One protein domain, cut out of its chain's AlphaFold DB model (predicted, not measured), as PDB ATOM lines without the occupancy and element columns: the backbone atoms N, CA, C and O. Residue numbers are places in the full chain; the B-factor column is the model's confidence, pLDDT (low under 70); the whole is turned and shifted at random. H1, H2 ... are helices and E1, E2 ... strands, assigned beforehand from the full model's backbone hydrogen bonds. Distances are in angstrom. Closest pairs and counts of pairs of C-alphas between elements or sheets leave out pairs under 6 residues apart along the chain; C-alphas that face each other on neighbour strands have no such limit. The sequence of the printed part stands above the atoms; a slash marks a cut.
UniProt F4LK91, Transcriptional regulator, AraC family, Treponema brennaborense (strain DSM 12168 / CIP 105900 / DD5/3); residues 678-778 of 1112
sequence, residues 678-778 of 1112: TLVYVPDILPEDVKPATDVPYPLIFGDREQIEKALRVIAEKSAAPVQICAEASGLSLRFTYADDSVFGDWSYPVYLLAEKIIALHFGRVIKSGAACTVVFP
ATOM      1  N   THR A 678     -61.727 -23.391  -2.522       84.94
ATOM      2  CA  THR A 678     -62.515 -22.192  -2.204       84.94
ATOM      3  C   THR A 678     -61.594 -21.010  -1.890       84.94
ATOM      4  O   THR A 678     -60.368 -21.128  -1.943       84.94
ATOM      5  N   LEU A 679     -62.160 -19.833  -1.612       87.50
ATOM      6  CA  LEU A 679     -61.376 -18.721  -1.082       87.50
ATOM      7  C   LEU A 679     -60.956 -19.008   0.367       87.50
ATOM      8  O   LEU A 679     -61.790 -19.327   1.213       87.50
ATOM      9  N   VAL A 680     -59.669 -18.854   0.668       88.69
ATOM     10  CA  VAL A 680     -59.078 -19.151   1.978       88.69
ATOM     11  C   VAL A 680     -58.449 -17.891   2.558       88.69
ATOM     12  O   VAL A 680     -57.625 -17.230   1.921       88.69
ATOM     13  N   TYR A 681     -58.819 -17.575   3.798       90.94
ATOM     14  CA  TYR A 681     -58.164 -16.545   4.595       90.94
ATOM     15  C   TYR A 681     -57.016 -17.179   5.388       90.94
ATOM     16  O   TYR A 681     -57.246 -17.850   6.391       90.94
ATOM     17  N   VAL A 682     -55.777 -17.003   4.919       89.19
ATOM     18  CA  VAL A 682     -54.597 -17.717   5.452       89.19
ATOM     19  C   VAL A 682     -54.371 -17.540   6.964       89.19
ATOM     20  O   VAL A 682     -54.047 -18.530   7.618       89.19
ATOM     21  N   PRO A 683     -54.580 -16.356   7.571       88.19
ATOM     22  CA  PRO A 683     -54.443 -16.205   9.022       88.19
ATOM     23  C   PRO A 683     -55.321 -17.146   9.863       88.19
ATOM     24  O   PRO A 683     -54.943 -17.463  10.988       88.19
ATOM     25  N   ASP A 684     -56.455 -17.623   9.333       86.94
ATOM     26  CA  ASP A 684     -57.362 -18.534  10.050       86.94
ATOM     27  C   ASP A 684     -56.898 -19.999  10.050       86.94
ATOM     28  O   ASP A 684     -57.470 -20.813  10.776       86.94
ATOM     29  N   ILE A 685     -55.910 -20.354   9.224       87.94
ATOM     30  CA  ILE A 685     -55.397 -21.729   9.087       87.94
ATOM     31  C   ILE A 685     -53.951 -21.880   9.575       87.94
ATOM     32  O   ILE A 685     -53.351 -22.944   9.437       87.94
ATOM     33  N   LEU A 686     -53.369 -20.817  10.129       88.00
ATOM     34  CA  LEU A 686     -52.049 -20.865  10.746       88.00
ATOM     35  C   LEU A 686     -52.149 -21.343  12.207       88.00
ATOM     36  O   LEU A 686     -53.106 -20.981  12.897       88.00
ATOM     37  N   PRO A 687     -51.163 -22.116  12.703       81.94
ATOM     38  CA  PRO A 687     -51.079 -22.482  14.117       81.94
ATOM     39  C   PRO A 687     -51.081 -21.254  15.043       81.94
ATOM     40  O   PRO A 687     -50.514 -20.217  14.696       81.94
ATOM     41  N   GLU A 688     -51.705 -21.366  16.224       78.62
ATOM     42  CA  GLU A 688     -51.845 -20.264  17.201       78.62
ATOM     43  C   GLU A 688     -50.501 -19.636  17.603       78.62
ATOM     44  O   GLU A 688     -50.397 -18.423  17.764       78.62
ATOM     45  N   ASP A 689     -49.467 -20.461  17.719       76.19
ATOM     46  CA  ASP A 689     -48.095 -20.110  18.084       76.19
ATOM     47  C   ASP A 689     -47.317 -19.384  16.973       76.19
ATOM     48  O   ASP A 689     -46.283 -18.773  17.248       76.19
ATOM     49  N   VAL A 690     -47.823 -19.393  15.734       80.75
ATOM     50  CA  VAL A 690     -47.123 -18.860  14.549       80.75
ATOM     51  C   VAL A 690     -47.943 -17.779  13.822       80.75
ATOM     52  O   VAL A 690     -47.564 -17.333  12.741       80.75
ATOM     53  N   LYS A 691     -49.051 -17.303  14.407       83.50
ATOM     54  CA  LYS A 691     -49.895 -16.233  13.839       83.50
ATOM     55  C   LYS A 691     -49.131 -14.916  13.600       83.50
ATOM     56  O   LYS A 691     -48.173 -14.624  14.313       83.50
ATOM     57  N   PRO A 692     -49.550 -14.092  12.618       82.31
ATOM     58  CA  PRO A 692     -48.905 -12.810  12.331       82.31
ATOM     59  C   PRO A 692     -49.019 -11.825  13.505       82.31
ATOM     60  O   PRO A 692     -50.034 -11.767  14.193       82.31
ATOM     61  N   ALA A 693     -47.984 -11.003  13.705       71.88
ATOM     62  CA  ALA A 693     -47.893 -10.055  14.824       71.88
ATOM     63  C   ALA A 693     -48.803  -8.812  14.697       71.88
ATOM     64  O   ALA A 693     -48.937  -8.045  15.648       71.88
ATOM     65  N   THR A 694     -49.400  -8.584  13.525       69.00
ATOM     66  CA  THR A 694     -50.233  -7.413  13.217       69.00
ATOM     67  C   THR A 694     -51.601  -7.842  12.698       69.00
ATOM     68  O   THR A 694     -51.674  -8.666  11.789       69.00
ATOM     69  N   ASP A 695     -52.670  -7.237  13.216       69.00
ATOM     70  CA  ASP A 695     -54.058  -7.507  12.810       69.00
ATOM     71  C   ASP A 695     -54.479  -6.601  11.638       69.00
ATOM     72  O   ASP A 695     -55.267  -5.667  11.778       69.00
ATOM     73  N   VAL A 696     -53.847  -6.808  10.480       73.88
ATOM     74  CA  VAL A 696     -54.140  -6.080   9.233       73.88
ATOM     75  C   VAL A 696     -54.931  -7.011   8.302       73.88
ATOM     76  O   VAL A 696     -54.620  -8.199   8.250       73.88
ATOM     77  N   PRO A 697     -55.940  -6.532   7.547       76.25
ATOM     78  CA  PRO A 697     -56.647  -7.363   6.577       76.25
ATOM     79  C   PRO A 697     -55.721  -7.808   5.436       76.25
ATOM     80  O   PRO A 697     -55.104  -6.986   4.757       76.25
ATOM     81  N   TYR A 698     -55.672  -9.120   5.202       85.31
ATOM     82  CA  TYR A 698     -54.918  -9.742   4.112       85.31
ATOM     83  C   TYR A 698     -55.840 -10.169   2.959       85.31
ATOM     84  O   TYR A 698     -56.995 -10.535   3.199       85.31
ATOM     85  N   PRO A 699     -55.358 -10.158   1.703       88.00
ATOM     86  CA  PRO A 699     -56.130 -10.670   0.583       88.00
ATOM     87  C   PRO A 699     -56.300 -12.194   0.673       88.00
ATOM     88  O   PRO A 699     -55.426 -12.911   1.163       88.00
ATOM     89  N   LEU A 700     -57.433 -12.687   0.179       88.88
ATOM     90  CA  LEU A 700     -57.749 -14.114   0.118       88.88
ATOM     91  C   LEU A 700     -56.917 -14.830  -0.959       88.88
ATOM     92  O   LEU A 700     -56.606 -14.255  -2.004       88.88
ATOM     93  N   ILE A 701     -56.627 -16.112  -0.729       89.88
ATOM     94  CA  ILE A 701     -56.043 -17.019  -1.732       89.88
ATOM     95  C   ILE A 701     -57.092 -18.030  -2.201       89.88
ATOM     96  O   ILE A 701     -58.132 -18.174  -1.565       89.88
ATOM     97  N   PHE A 702     -56.829 -18.755  -3.290       86.25
ATOM     98  CA  PHE A 702     -57.717 -19.820  -3.766       86.25
ATOM     99  C   PHE A 702     -57.090 -21.200  -3.573       86.25
ATOM    100  O   PHE A 702     -56.007 -21.475  -4.091       86.25
ATOM    101  N   GLY A 703     -57.782 -22.084  -2.857       87.50
ATOM    102  CA  GLY A 703     -57.308 -23.440  -2.633       87.50
ATOM    103  C   GLY A 703     -58.146 -24.255  -1.660       87.50
ATOM    104  O   GLY A 703     -59.168 -23.794  -1.161       87.50
ATOM    105  N   ASP A 704     -57.726 -25.495  -1.432       88.31
ATOM    106  CA  ASP A 704     -58.330 -26.368  -0.436       88.31
ATOM    107  C   ASP A 704     -57.829 -25.981   0.955       88.31
ATOM    108  O   ASP A 704     -56.627 -26.001   1.239       88.31
ATOM    109  N   ARG A 705     -58.769 -25.599   1.819       88.00
ATOM    110  CA  ARG A 705     -58.470 -25.109   3.163       88.00
ATOM    111  C   ARG A 705     -57.711 -26.144   3.996       88.00
ATOM    112  O   ARG A 705     -56.710 -25.790   4.614       88.00
ATOM    113  N   GLU A 706     -58.187 -27.387   4.027       84.81
ATOM    114  CA  GLU A 706     -57.653 -28.437   4.903       84.81
ATOM    115  C   GLU A 706     -56.265 -28.892   4.444       84.81
ATOM    116  O   GLU A 706     -55.358 -29.067   5.262       84.81
ATOM    117  N   GLN A 707     -56.060 -29.033   3.132       87.06
ATOM    118  CA  GLN A 707     -54.767 -29.430   2.580       87.06
ATOM    119  C   GLN A 707     -53.719 -28.334   2.779       87.06
ATOM    120  O   GLN A 707     -52.598 -28.624   3.209       87.06
ATOM    121  N   ILE A 708     -54.069 -27.068   2.517       89.94
ATOM    122  CA  ILE A 708     -53.152 -25.946   2.752       89.94
ATOM    123  C   ILE A 708     -52.808 -25.849   4.242       89.94
ATOM    124  O   ILE A 708     -51.633 -25.701   4.575       89.94
ATOM    125  N   GLU A 709     -53.787 -25.997   5.137       90.50
ATOM    126  CA  GLU A 709     -53.543 -26.045   6.582       90.50
ATOM    127  C   GLU A 709     -52.557 -27.165   6.953       90.50
ATOM    128  O   GLU A 709     -51.583 -26.920   7.669       90.50
ATOM    129  N   LYS A 710     -52.756 -28.379   6.423       85.50
ATOM    130  CA  LYS A 710     -51.869 -29.532   6.650       85.50
ATOM    131  C   LYS A 710     -50.431 -29.237   6.211       85.50
ATOM    132  O   LYS A 710     -49.498 -29.517   6.960       85.50
ATOM    133  N   ALA A 711     -50.246 -28.638   5.034       88.19
ATOM    134  CA  ALA A 711     -48.925 -28.274   4.526       88.19
ATOM    135  C   ALA A 711     -48.262 -27.160   5.356       88.19
ATOM    136  O   ALA A 711     -47.082 -27.262   5.694       88.19
ATOM    137  N   LEU A 712     -49.013 -26.114   5.718       89.62
ATOM    138  CA  LEU A 712     -48.490 -24.996   6.505       89.62
ATOM    139  C   LEU A 712     -48.150 -25.406   7.942       89.62
ATOM    140  O   LEU A 712     -47.141 -24.936   8.458       89.62
ATOM    141  N   ARG A 713     -48.913 -26.315   8.566       87.12
ATOM    142  CA  ARG A 713     -48.598 -26.866   9.899       87.12
ATOM    143  C   ARG A 713     -47.223 -27.533   9.936       87.12
ATOM    144  O   ARG A 713     -46.450 -27.254  10.845       87.12
ATOM    145  N   VAL A 714     -46.900 -28.347   8.929       85.06
ATOM    146  CA  VAL A 714     -45.586 -29.010   8.803       85.06
ATOM    147  C   VAL A 714     -44.458 -27.983   8.684       85.06
ATOM    148  O   VAL A 714     -43.415 -28.118   9.313       85.06
ATOM    149  N   ILE A 715     -44.664 -26.933   7.886       86.19
ATOM    150  CA  ILE A 715     -43.654 -25.885   7.679       86.19
ATOM    151  C   ILE A 715     -43.490 -25.019   8.940       86.19
ATOM    152  O   ILE A 715     -42.377 -24.593   9.259       86.19
ATOM    153  N   ALA A 716     -44.582 -24.777   9.666       84.81
ATOM    154  CA  ALA A 716     -44.632 -23.914  10.840       84.81
ATOM    155  C   ALA A 716     -44.109 -24.575  12.129       84.81
ATOM    156  O   ALA A 716     -43.675 -23.850  13.016       84.81
ATOM    157  N   GLU A 717     -44.096 -25.912  12.220       81.00
ATOM    158  CA  GLU A 717     -43.803 -26.691  13.444       81.00
ATOM    159  C   GLU A 717     -42.502 -26.292  14.166       81.00
ATOM    160  O   GLU A 717     -42.403 -26.403  15.386       81.00
ATOM    161  N   LYS A 718     -41.495 -25.809  13.428       75.12
ATOM    162  CA  LYS A 718     -40.193 -25.393  13.981       75.12
ATOM    163  C   LYS A 718     -39.917 -23.890  13.881       75.12
ATOM    164  O   LYS A 718     -38.777 -23.468  14.078       75.12
ATOM    165  N   SER A 719     -40.921 -23.080  13.541       81.31
ATOM    166  CA  SER A 719     -40.758 -21.630  13.401       81.31
ATOM    167  C   SER A 719     -40.378 -21.001  14.745       81.31
ATOM    168  O   SER A 719     -41.045 -21.206  15.753       81.31
ATOM    169  N   ALA A 720     -39.303 -20.214  14.765       78.94
ATOM    170  CA  ALA A 720     -38.780 -19.535  15.951       78.94
ATOM    171  C   ALA A 720     -39.379 -18.128  16.158       78.94
ATOM    172  O   ALA A 720     -39.101 -17.478  17.165       78.94
ATOM    173  N   ALA A 721     -40.171 -17.643  15.199       81.88
ATOM    174  CA  ALA A 721     -40.804 -16.329  15.222       81.88
ATOM    175  C   ALA A 721     -42.216 -16.369  14.598       81.88
ATOM    176  O   ALA A 721     -42.498 -17.275  13.802       81.88
ATOM    177  N   PRO A 722     -43.080 -15.377  14.906       84.81
ATOM    178  CA  PRO A 722     -44.345 -15.157  14.201       84.81
ATOM    179  C   PRO A 722     -44.150 -15.098  12.681       84.81
ATOM    180  O   PRO A 722     -43.185 -14.486  12.209       84.81
ATOM    181  N   VAL A 723     -45.064 -15.693  11.905       88.44
ATOM    182  CA  VAL A 723     -44.971 -15.649  10.438       88.44
ATOM    183  C   VAL A 723     -45.132 -14.216   9.932       88.44
ATOM    184  O   VAL A 723     -46.024 -13.473  10.351       88.44
ATOM    185  N   GLN A 724     -44.275 -13.822   8.995       87.88
ATOM    186  CA  GLN A 724     -44.420 -12.549   8.296       87.88
ATOM    187  C   GLN A 724     -45.283 -12.770   7.055       87.88
ATOM    188  O   GLN A 724     -44.889 -13.515   6.159       87.88
ATOM    189  N   ILE A 725     -46.452 -12.128   7.008       87.94
ATOM    190  CA  ILE A 725     -47.365 -12.182   5.860       87.94
ATOM    191  C   ILE A 725     -47.281 -10.860   5.101       87.94
ATOM    192  O   ILE A 725     -47.537  -9.805   5.686       87.94
ATOM    193  N   CYS A 726     -46.941 -10.912   3.813       85.12
ATOM    194  CA  CYS A 726     -46.891  -9.743   2.935       85.12
ATOM    195  C   CYS A 726     -47.743  -9.975   1.681       85.12
ATOM    196  O   CYS A 726     -47.703 -11.037   1.065       85.12
ATOM    197  N   ALA A 727     -48.527  -8.968   1.294       82.44
ATOM    198  CA  ALA A 727     -49.182  -8.940  -0.008       82.44
ATOM    199  C   ALA A 727     -48.192  -8.358  -1.029       82.44
ATOM    200  O   ALA A 727     -47.732  -7.229  -0.856       82.44
ATOM    201  N   GLU A 728     -47.857  -9.119  -2.068       82.00
ATOM    202  CA  GLU A 728     -46.909  -8.741  -3.122       82.00
ATOM    203  C   GLU A 728     -47.580  -8.842  -4.501       82.00
ATOM    204  O   GLU A 728     -48.565  -9.555  -4.671       82.00
ATOM    205  N   ALA A 729     -47.022  -8.204  -5.535       77.12
ATOM    206  CA  ALA A 729     -47.541  -8.311  -6.909       77.12
ATOM    207  C   ALA A 729     -47.633  -9.763  -7.421       77.12
ATOM    208  O   ALA A 729     -48.481 -10.085  -8.251       77.12
ATOM    209  N   SER A 730     -46.765 -10.644  -6.909       75.12
ATOM    210  CA  SER A 730     -46.711 -12.060  -7.288       75.12
ATOM    211  C   SER A 730     -47.688 -12.962  -6.520       75.12
ATOM    212  O   SER A 730     -47.831 -14.135  -6.873       75.12
ATOM    213  N   GLY A 731     -48.367 -12.435  -5.496       85.31
ATOM    214  CA  GLY A 731     -49.261 -13.191  -4.624       85.31
ATOM    215  C   GLY A 731     -49.082 -12.862  -3.141       85.31
ATOM    216  O   GLY A 731     -48.405 -11.908  -2.764       85.31
ATOM    217  N   LEU A 732     -49.688 -13.676  -2.281       89.25
ATOM    218  CA  LEU A 732     -49.545 -13.580  -0.829       89.25
ATOM    219  C   LEU A 732     -48.317 -14.385  -0.374       89.25
ATOM    220  O   LEU A 732     -48.287 -15.607  -0.553       89.25
ATOM    221  N   SER A 733     -47.318 -13.718   0.207       89.38
ATOM    222  CA  SER A 733     -46.098 -14.350   0.721       89.38
ATOM    223  C   SER A 733     -46.148 -14.553   2.239       89.38
ATOM    224  O   SER A 733     -46.589 -13.691   2.997       89.38
ATOM    225  N   LEU A 734     -45.706 -15.732   2.680       91.50
ATOM    226  CA  LEU A 734     -45.640 -16.180   4.071       91.50
ATOM    227  C   LEU A 734     -44.200 -16.580   4.378       91.50
ATOM    228  O   LEU A 734     -43.716 -17.575   3.838       91.50
ATOM    229  N   ARG A 735     -43.507 -15.825   5.230       90.94
ATOM    230  CA  ARG A 735     -42.117 -16.105   5.613       90.94
ATOM    231  C   ARG A 735     -42.037 -16.654   7.037       90.94
ATOM    232  O   ARG A 735     -42.351 -15.954   7.999       90.94
ATOM    233  N   PHE A 736     -41.558 -17.889   7.142       89.69
ATOM    234  CA  PHE A 736     -41.242 -18.605   8.377       89.69
ATOM    235  C   PHE A 736     -39.742 -18.491   8.660       89.69
ATOM    236  O   PHE A 736     -38.934 -18.642   7.740       89.69
ATOM    237  N   THR A 737     -39.371 -18.219   9.912       87.00
ATOM    238  CA  THR A 737     -37.969 -18.033  10.331       87.00
ATOM    239  C   THR A 737     -37.616 -19.067  11.390       87.00
ATOM    240  O   THR A 737     -38.375 -19.245  12.338       87.00
ATOM    241  N   TYR A 738     -36.473 -19.728  11.247       84.38
ATOM    242  CA  TYR A 738     -36.001 -20.799  12.126       84.38
ATOM    243  C   TYR A 738     -34.792 -20.328  12.949       84.38
ATOM    244  O   TYR A 738     -34.157 -19.329  12.614       84.38
ATOM    245  N   ALA A 739     -34.485 -21.027  14.047       77.75
ATOM    246  CA  ALA A 739     -33.412 -20.629  14.966       77.75
ATOM    247  C   ALA A 739     -32.005 -20.720  14.337       77.75
ATOM    248  O   ALA A 739     -31.165 -19.865  14.607       77.75
ATOM    249  N   ASP A 740     -31.762 -21.729  13.493       70.94
ATOM    250  CA  ASP A 740     -30.540 -21.905  12.700       70.94
ATOM    251  C   ASP A 740     -30.787 -22.832  11.485       70.94
ATOM    252  O   ASP A 740     -31.845 -23.459  11.370       70.94
ATOM    253  N   ASP A 741     -29.806 -22.932  10.577       63.34
ATOM    254  CA  ASP A 741     -29.872 -23.770   9.364       63.34
ATOM    255  C   ASP A 741     -29.951 -25.283   9.659       63.34
ATOM    256  O   ASP A 741     -30.340 -26.055   8.789       63.34
ATOM    257  N   SER A 742     -29.595 -25.733  10.869       58.72
ATOM    258  CA  SER A 742     -29.641 -27.151  11.265       58.72
ATOM    259  C   SER A 742     -31.026 -27.595  11.756       58.72
ATOM    260  O   SER A 742     -31.357 -28.780  11.706       58.72
ATOM    261  N   VAL A 743     -31.859 -26.641  12.187       56.53
ATOM    262  CA  VAL A 743     -33.281 -26.845  12.515       56.53
ATOM    263  C   VAL A 743     -34.136 -26.964  11.243       56.53
ATOM    264  O   VAL A 743     -35.206 -27.586  11.282       56.53
ATOM    265  N   PHE A 744     -33.648 -26.422  10.121       59.25
ATOM    266  CA  PHE A 744     -34.233 -26.550   8.786       59.25
ATOM    267  C   PHE A 744     -34.273 -28.038   8.395       59.25
ATOM    268  O   PHE A 744     -33.246 -28.649   8.111       59.25
ATOM    269  N   GLY A 745     -35.457 -28.656   8.466       59.69
ATOM    270  CA  GLY A 745     -35.621 -30.096   8.253       59.69
ATOM    271  C   GLY A 745     -35.101 -30.565   6.891       59.69
ATOM    272  O   GLY A 745     -35.069 -29.797   5.930       59.69
ATOM    273  N   ASP A 746     -34.717 -31.840   6.789       67.44
ATOM    274  CA  ASP A 746     -34.380 -32.450   5.503       67.44
ATOM    275  C   ASP A 746     -35.634 -32.498   4.613       67.44
ATOM    276  O   ASP A 746     -36.561 -33.275   4.845       67.44
ATOM    277  N   TRP A 747     -35.669 -31.652   3.584       73.44
ATOM    278  CA  TRP A 747     -36.790 -31.566   2.643       73.44
ATOM    279  C   TRP A 747     -36.916 -32.789   1.727       73.44
ATOM    280  O   TRP A 747     -37.871 -32.862   0.956       73.44
ATOM    281  N   SER A 748     -35.995 -33.755   1.807       66.25
ATOM    282  CA  SER A 748     -36.176 -35.077   1.203       66.25
ATOM    283  C   SER A 748     -37.105 -35.986   2.020       66.25
ATOM    284  O   SER A 748     -37.543 -37.024   1.521       66.25
ATOM    285  N   TYR A 749     -37.461 -35.598   3.253       71.69
ATOM    286  CA  TYR A 749     -38.359 -36.383   4.091       71.69
ATOM    287  C   TYR A 749     -39.807 -36.339   3.557       71.69
ATOM    288  O   TYR A 749     -40.290 -35.260   3.186       71.69
ATOM    289  N   PRO A 750     -40.549 -37.467   3.557       70.81
ATOM    290  CA  PRO A 750     -41.865 -37.580   2.912       70.81
ATOM    291  C   PRO A 750     -42.893 -36.520   3.322       70.81
ATOM    292  O   PRO A 750     -43.689 -36.082   2.496       70.81
ATOM    293  N   VAL A 751     -42.862 -36.076   4.581       75.69
ATOM    294  CA  VAL A 751     -43.797 -35.074   5.117       75.69
ATOM    295  C   VAL A 751     -43.567 -33.692   4.482       75.69
ATOM    296  O   VAL A 751     -44.529 -33.022   4.107       75.69
ATOM    297  N   TYR A 752     -42.307 -33.287   4.285       81.88
ATOM    298  CA  TYR A 752     -41.961 -32.024   3.619       81.88
ATOM    299  C   TYR A 752     -42.175 -32.101   2.103       81.88
ATOM    300  O   TYR A 752     -42.666 -31.140   1.514       81.88
ATOM    301  N   LEU A 753     -41.899 -33.256   1.483       77.25
ATOM    302  CA  LEU A 753     -42.224 -33.505   0.072       77.25
ATOM    303  C   LEU A 753     -43.731 -33.405  -0.190       77.25
ATOM    304  O   LEU A 753     -44.148 -32.794  -1.174       77.25
ATOM    305  N   LEU A 754     -44.552 -33.972   0.699       79.00
ATOM    306  CA  LEU A 754     -46.005 -33.870   0.619       79.00
ATOM    307  C   LEU A 754     -46.465 -32.419   0.793       79.00
ATOM    308  O   LEU A 754     -47.282 -31.954   0.004       79.00
ATOM    309  N   ALA A 755     -45.916 -31.681   1.766       84.31
ATOM    310  CA  ALA A 755     -46.234 -30.265   1.961       84.31
ATOM    311  C   ALA A 755     -45.871 -29.415   0.727       84.31
ATOM    312  O   ALA A 755     -46.690 -28.627   0.254       84.31
ATOM    313  N   GLU A 756     -44.684 -29.621   0.148       84.00
ATOM    314  CA  GLU A 756     -44.242 -28.951  -1.082       84.00
ATOM    315  C   GLU A 756     -45.154 -29.299  -2.268       84.00
ATOM    316  O   GLU A 756     -45.539 -28.423  -3.047       84.00
ATOM    317  N   LYS A 757     -45.582 -30.563  -2.370       82.38
ATOM    318  CA  LYS A 757     -46.494 -31.018  -3.420       82.38
ATOM    319  C   LYS A 757     -47.903 -30.456  -3.256       82.38
ATOM    320  O   LYS A 757     -48.494 -30.044  -4.251       82.38
ATOM    321  N   ILE A 758     -48.425 -30.385  -2.031       85.69
ATOM    322  CA  ILE A 758     -49.705 -29.735  -1.732       85.69
ATOM    323  C   ILE A 758     -49.641 -28.257  -2.123       85.69
ATOM    324  O   ILE A 758     -50.540 -27.774  -2.805       85.69
ATOM    325  N   ILE A 759     -48.570 -27.542  -1.768       88.50
ATOM    326  CA  ILE A 759     -48.389 -26.136  -2.158       88.50
ATOM    327  C   ILE A 759     -48.355 -26.000  -3.688       88.50
ATOM    328  O   ILE A 759     -49.045 -25.142  -4.240       88.50
ATOM    329  N   ALA A 760     -47.655 -26.896  -4.387       82.50
ATOM    330  CA  ALA A 760     -47.616 -26.917  -5.848       82.50
ATOM    331  C   ALA A 760     -48.984 -27.231  -6.495       82.50
ATOM    332  O   ALA A 760     -49.335 -26.626  -7.508       82.50
ATOM    333  N   LEU A 761     -49.795 -28.122  -5.906       81.56
ATOM    334  CA  LEU A 761     -51.176 -28.418  -6.341       81.56
ATOM    335  C   LEU A 761     -52.130 -27.213  -6.182       81.56
ATOM    336  O   LEU A 761     -53.191 -27.153  -6.823       81.56
ATOM    337  N   HIS A 762     -51.725 -26.241  -5.364       86.31
ATOM    338  CA  HIS A 762     -52.353 -24.933  -5.180       86.31
ATOM    339  C   HIS A 762     -51.651 -23.813  -5.957       86.31
ATOM    340  O   HIS A 762     -51.919 -22.638  -5.719       86.31
ATOM    341  N   PHE A 763     -50.766 -24.162  -6.901       82.00
ATOM    342  CA  PHE A 763     -49.979 -23.226  -7.713       82.00
ATOM    343  C   PHE A 763     -49.065 -22.302  -6.900       82.00
ATOM    344  O   PHE A 763     -48.549 -21.315  -7.426       82.00
ATOM    345  N   GLY A 764     -48.857 -22.617  -5.624       83.94
ATOM    346  CA  GLY A 764     -47.903 -21.932  -4.782       83.94
ATOM    347  C   GLY A 764     -46.482 -22.415  -5.042       83.94
ATOM    348  O   GLY A 764     -46.242 -23.452  -5.666       83.94
ATOM    349  N   ARG A 765     -45.519 -21.661  -4.521       87.56
ATOM    350  CA  ARG A 765     -44.097 -22.017  -4.554       87.56
ATOM    351  C   ARG A 765     -43.486 -21.912  -3.170       87.56
ATOM    352  O   ARG A 765     -43.859 -21.039  -2.388       87.56
ATOM    353  N   VAL A 766     -42.511 -22.774  -2.914       87.56
ATOM    354  CA  VAL A 766     -41.696 -22.760  -1.702       87.56
ATOM    355  C   VAL A 766     -40.300 -22.264  -2.064       87.56
ATOM    356  O   VAL A 766     -39.646 -22.823  -2.942       87.56
ATOM    357  N   ILE A 767     -39.841 -21.206  -1.400       87.94
ATOM    358  CA  ILE A 767     -38.519 -20.602  -1.586       87.94
ATOM    359  C   ILE A 767     -37.736 -20.774  -0.285       87.94
ATOM    360  O   ILE A 767     -38.157 -20.312   0.774       87.94
ATOM    361  N   LYS A 768     -36.586 -21.440  -0.375       84.50
ATOM    362  CA  LYS A 768     -35.741 -21.823   0.765       84.50
ATOM    363  C   LYS A 768     -34.488 -20.938   0.746       84.50
ATOM    364  O   LYS A 768     -33.796 -20.909  -0.271       84.50
ATOM    365  N   SER A 769     -34.216 -20.174   1.809       79.62
ATOM    366  CA  SER A 769     -33.066 -19.253   1.861       79.62
ATOM    367  C   SER A 769     -32.516 -19.125   3.285       79.62
ATOM    368  O   SER A 769     -33.123 -18.460   4.125       79.62
ATOM    369  N   GLY A 770     -31.372 -19.769   3.553       79.00
ATOM    370  CA  GLY A 770     -30.781 -19.849   4.897       79.00
ATOM    371  C   GLY A 770     -31.784 -20.369   5.930       79.00
ATOM    372  O   GLY A 770     -32.575 -21.264   5.632       79.00
ATOM    373  N   ALA A 771     -31.837 -19.723   7.096       81.31
ATOM    374  CA  ALA A 771     -32.749 -20.057   8.189       81.31
ATOM    375  C   ALA A 771     -34.196 -19.559   7.967       81.31
ATOM    376  O   ALA A 771     -34.914 -19.280   8.928       81.31
ATOM    377  N   ALA A 772     -34.645 -19.416   6.715       84.19
ATOM    378  CA  ALA A 772     -35.998 -18.980   6.381       84.19
ATOM    379  C   ALA A 772     -36.628 -19.783   5.229       84.19
ATOM    380  O   ALA A 772     -35.986 -20.130   4.233       84.19
ATOM    381  N   CYS A 773     -37.935 -20.027   5.347       88.25
ATOM    382  CA  CYS A 773     -38.778 -20.627   4.314       88.25
ATOM    383  C   CYS A 773     -39.880 -19.633   3.937       88.25
ATOM    384  O   CYS A 773     -40.628 -19.179   4.802       88.25
ATOM    385  N   THR A 774     -39.976 -19.269   2.658       90.56
ATOM    386  CA  THR A 774     -41.032 -18.388   2.143       90.56
ATOM    387  C   THR A 774     -41.972 -19.171   1.234       90.56
ATOM    388  O   THR A 774     -41.544 -19.702   0.210       90.56
ATOM    389  N   VAL A 775     -43.256 -19.227   1.584       91.44
ATOM    390  CA  VAL A 775     -44.321 -19.805   0.754       91.44
ATOM    391  C   VAL A 775     -45.070 -18.669   0.069       91.44
ATOM    392  O   VAL A 775     -45.479 -17.724   0.735       91.44
ATOM    393  N   VAL A 776     -45.254 -18.742  -1.248       90.00
ATOM    394  CA  VAL A 776     -46.003 -17.728  -2.013       90.00
ATOM    395  C   VAL A 776     -47.192 -18.387  -2.695       90.00
ATOM    396  O   VAL A 776     -46.991 -19.316  -3.478       90.00
ATOM    397  N   PHE A 777     -48.402 -17.890  -2.430       90.31
ATOM    398  CA  PHE A 777     -49.634 -18.313  -3.100       90.31
ATOM    399  C   PHE A 777     -50.108 -17.241  -4.089       90.31
ATOM    400  O   PHE A 777     -50.231 -16.080  -3.692       90.31
ATOM    401  N   PRO A 778     -50.404 -17.588  -5.355       86.56
ATOM    402  CA  PRO A 778     -50.888 -16.619  -6.333       86.56
ATOM    403  C   PRO A 778     -52.309 -16.142  -6.004       86.56
ATOM    404  O   PRO A 778     -53.111 -16.871  -5.416       86.56
TER     405      PRO A 778
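Overview. This is residues 678 to 778 of the 1112 residues of the protein "Transcriptional regulator, AraC family" of Treponema brennaborense (strain DSM 12168 / CIP 105900 / DD5/3) (UniProt F4LK91). A strongly twisted wall of four strands, E3, E4, E6 and E5, has the helix H3 over one face, and a second long helix, H2, packs steeply across H3. A small two-strand ribbon, E1 and E2, lies at one end with the short helix H1. The 101 printed residues include named elements in the order E1 H1 E2 H2 E3 E4 H3 E5 E6; the class is mixed, the larger sheet antiparallel. It is compact, with a radius of gyration of the C-alphas of 12.5 A and spans of 34 by 28 by 25 A.

Along the chain. E1, residues 678 to 680, begins with C-alpha 678 at (-62.515, -22.192, -2.204). H1 is 682 to 685, E2 701 to 704, and H2 705 to 716, 15.9 A long. E3 is 724 to 728, E4 731 to 737, 19.4 A, and H3 750 to 761, 16.0 A. E5 is 765 to 769; E6, 772 to 777, 16.6 A, ends with C-alpha 777 at (-49.634, -18.313, -3.100).

Arrangement. E1 and E2 are antiparallel, with N 680 and O 701 at 2.8 A. H1 only just touches H2, with 3 pairs of C-alphas within 8 A, the closest Ile 685 and Glu 709, 5.3 A. H2 touches H3 at a steep tilt of 47 degrees, opposite ways; the closest C-alphas, Ala 711 and Ala 755, are 4.2 A apart. In H2 and H3 every O i to N i+4 pair is within hydrogen-bond range; H1 is too short for one. Hairpin E3 and E4 has N 726 and O 733 at 2.9 A; E4 and E6, N 734 and O 775 at 2.8 A; hairpin E5 and E6, N 767 and O 774 at 2.8 A. E4, H3 and E5 form a split strand-helix-strand unit, two strands running the same way with E6 between them, its crossover right-handed.

Size, cuts and confidence. The printed part has no cut. The links H1 to E2 and E4 to H3 are long. Residues 694 to 695, 741 to 746 and 748 have pLDDT under 70.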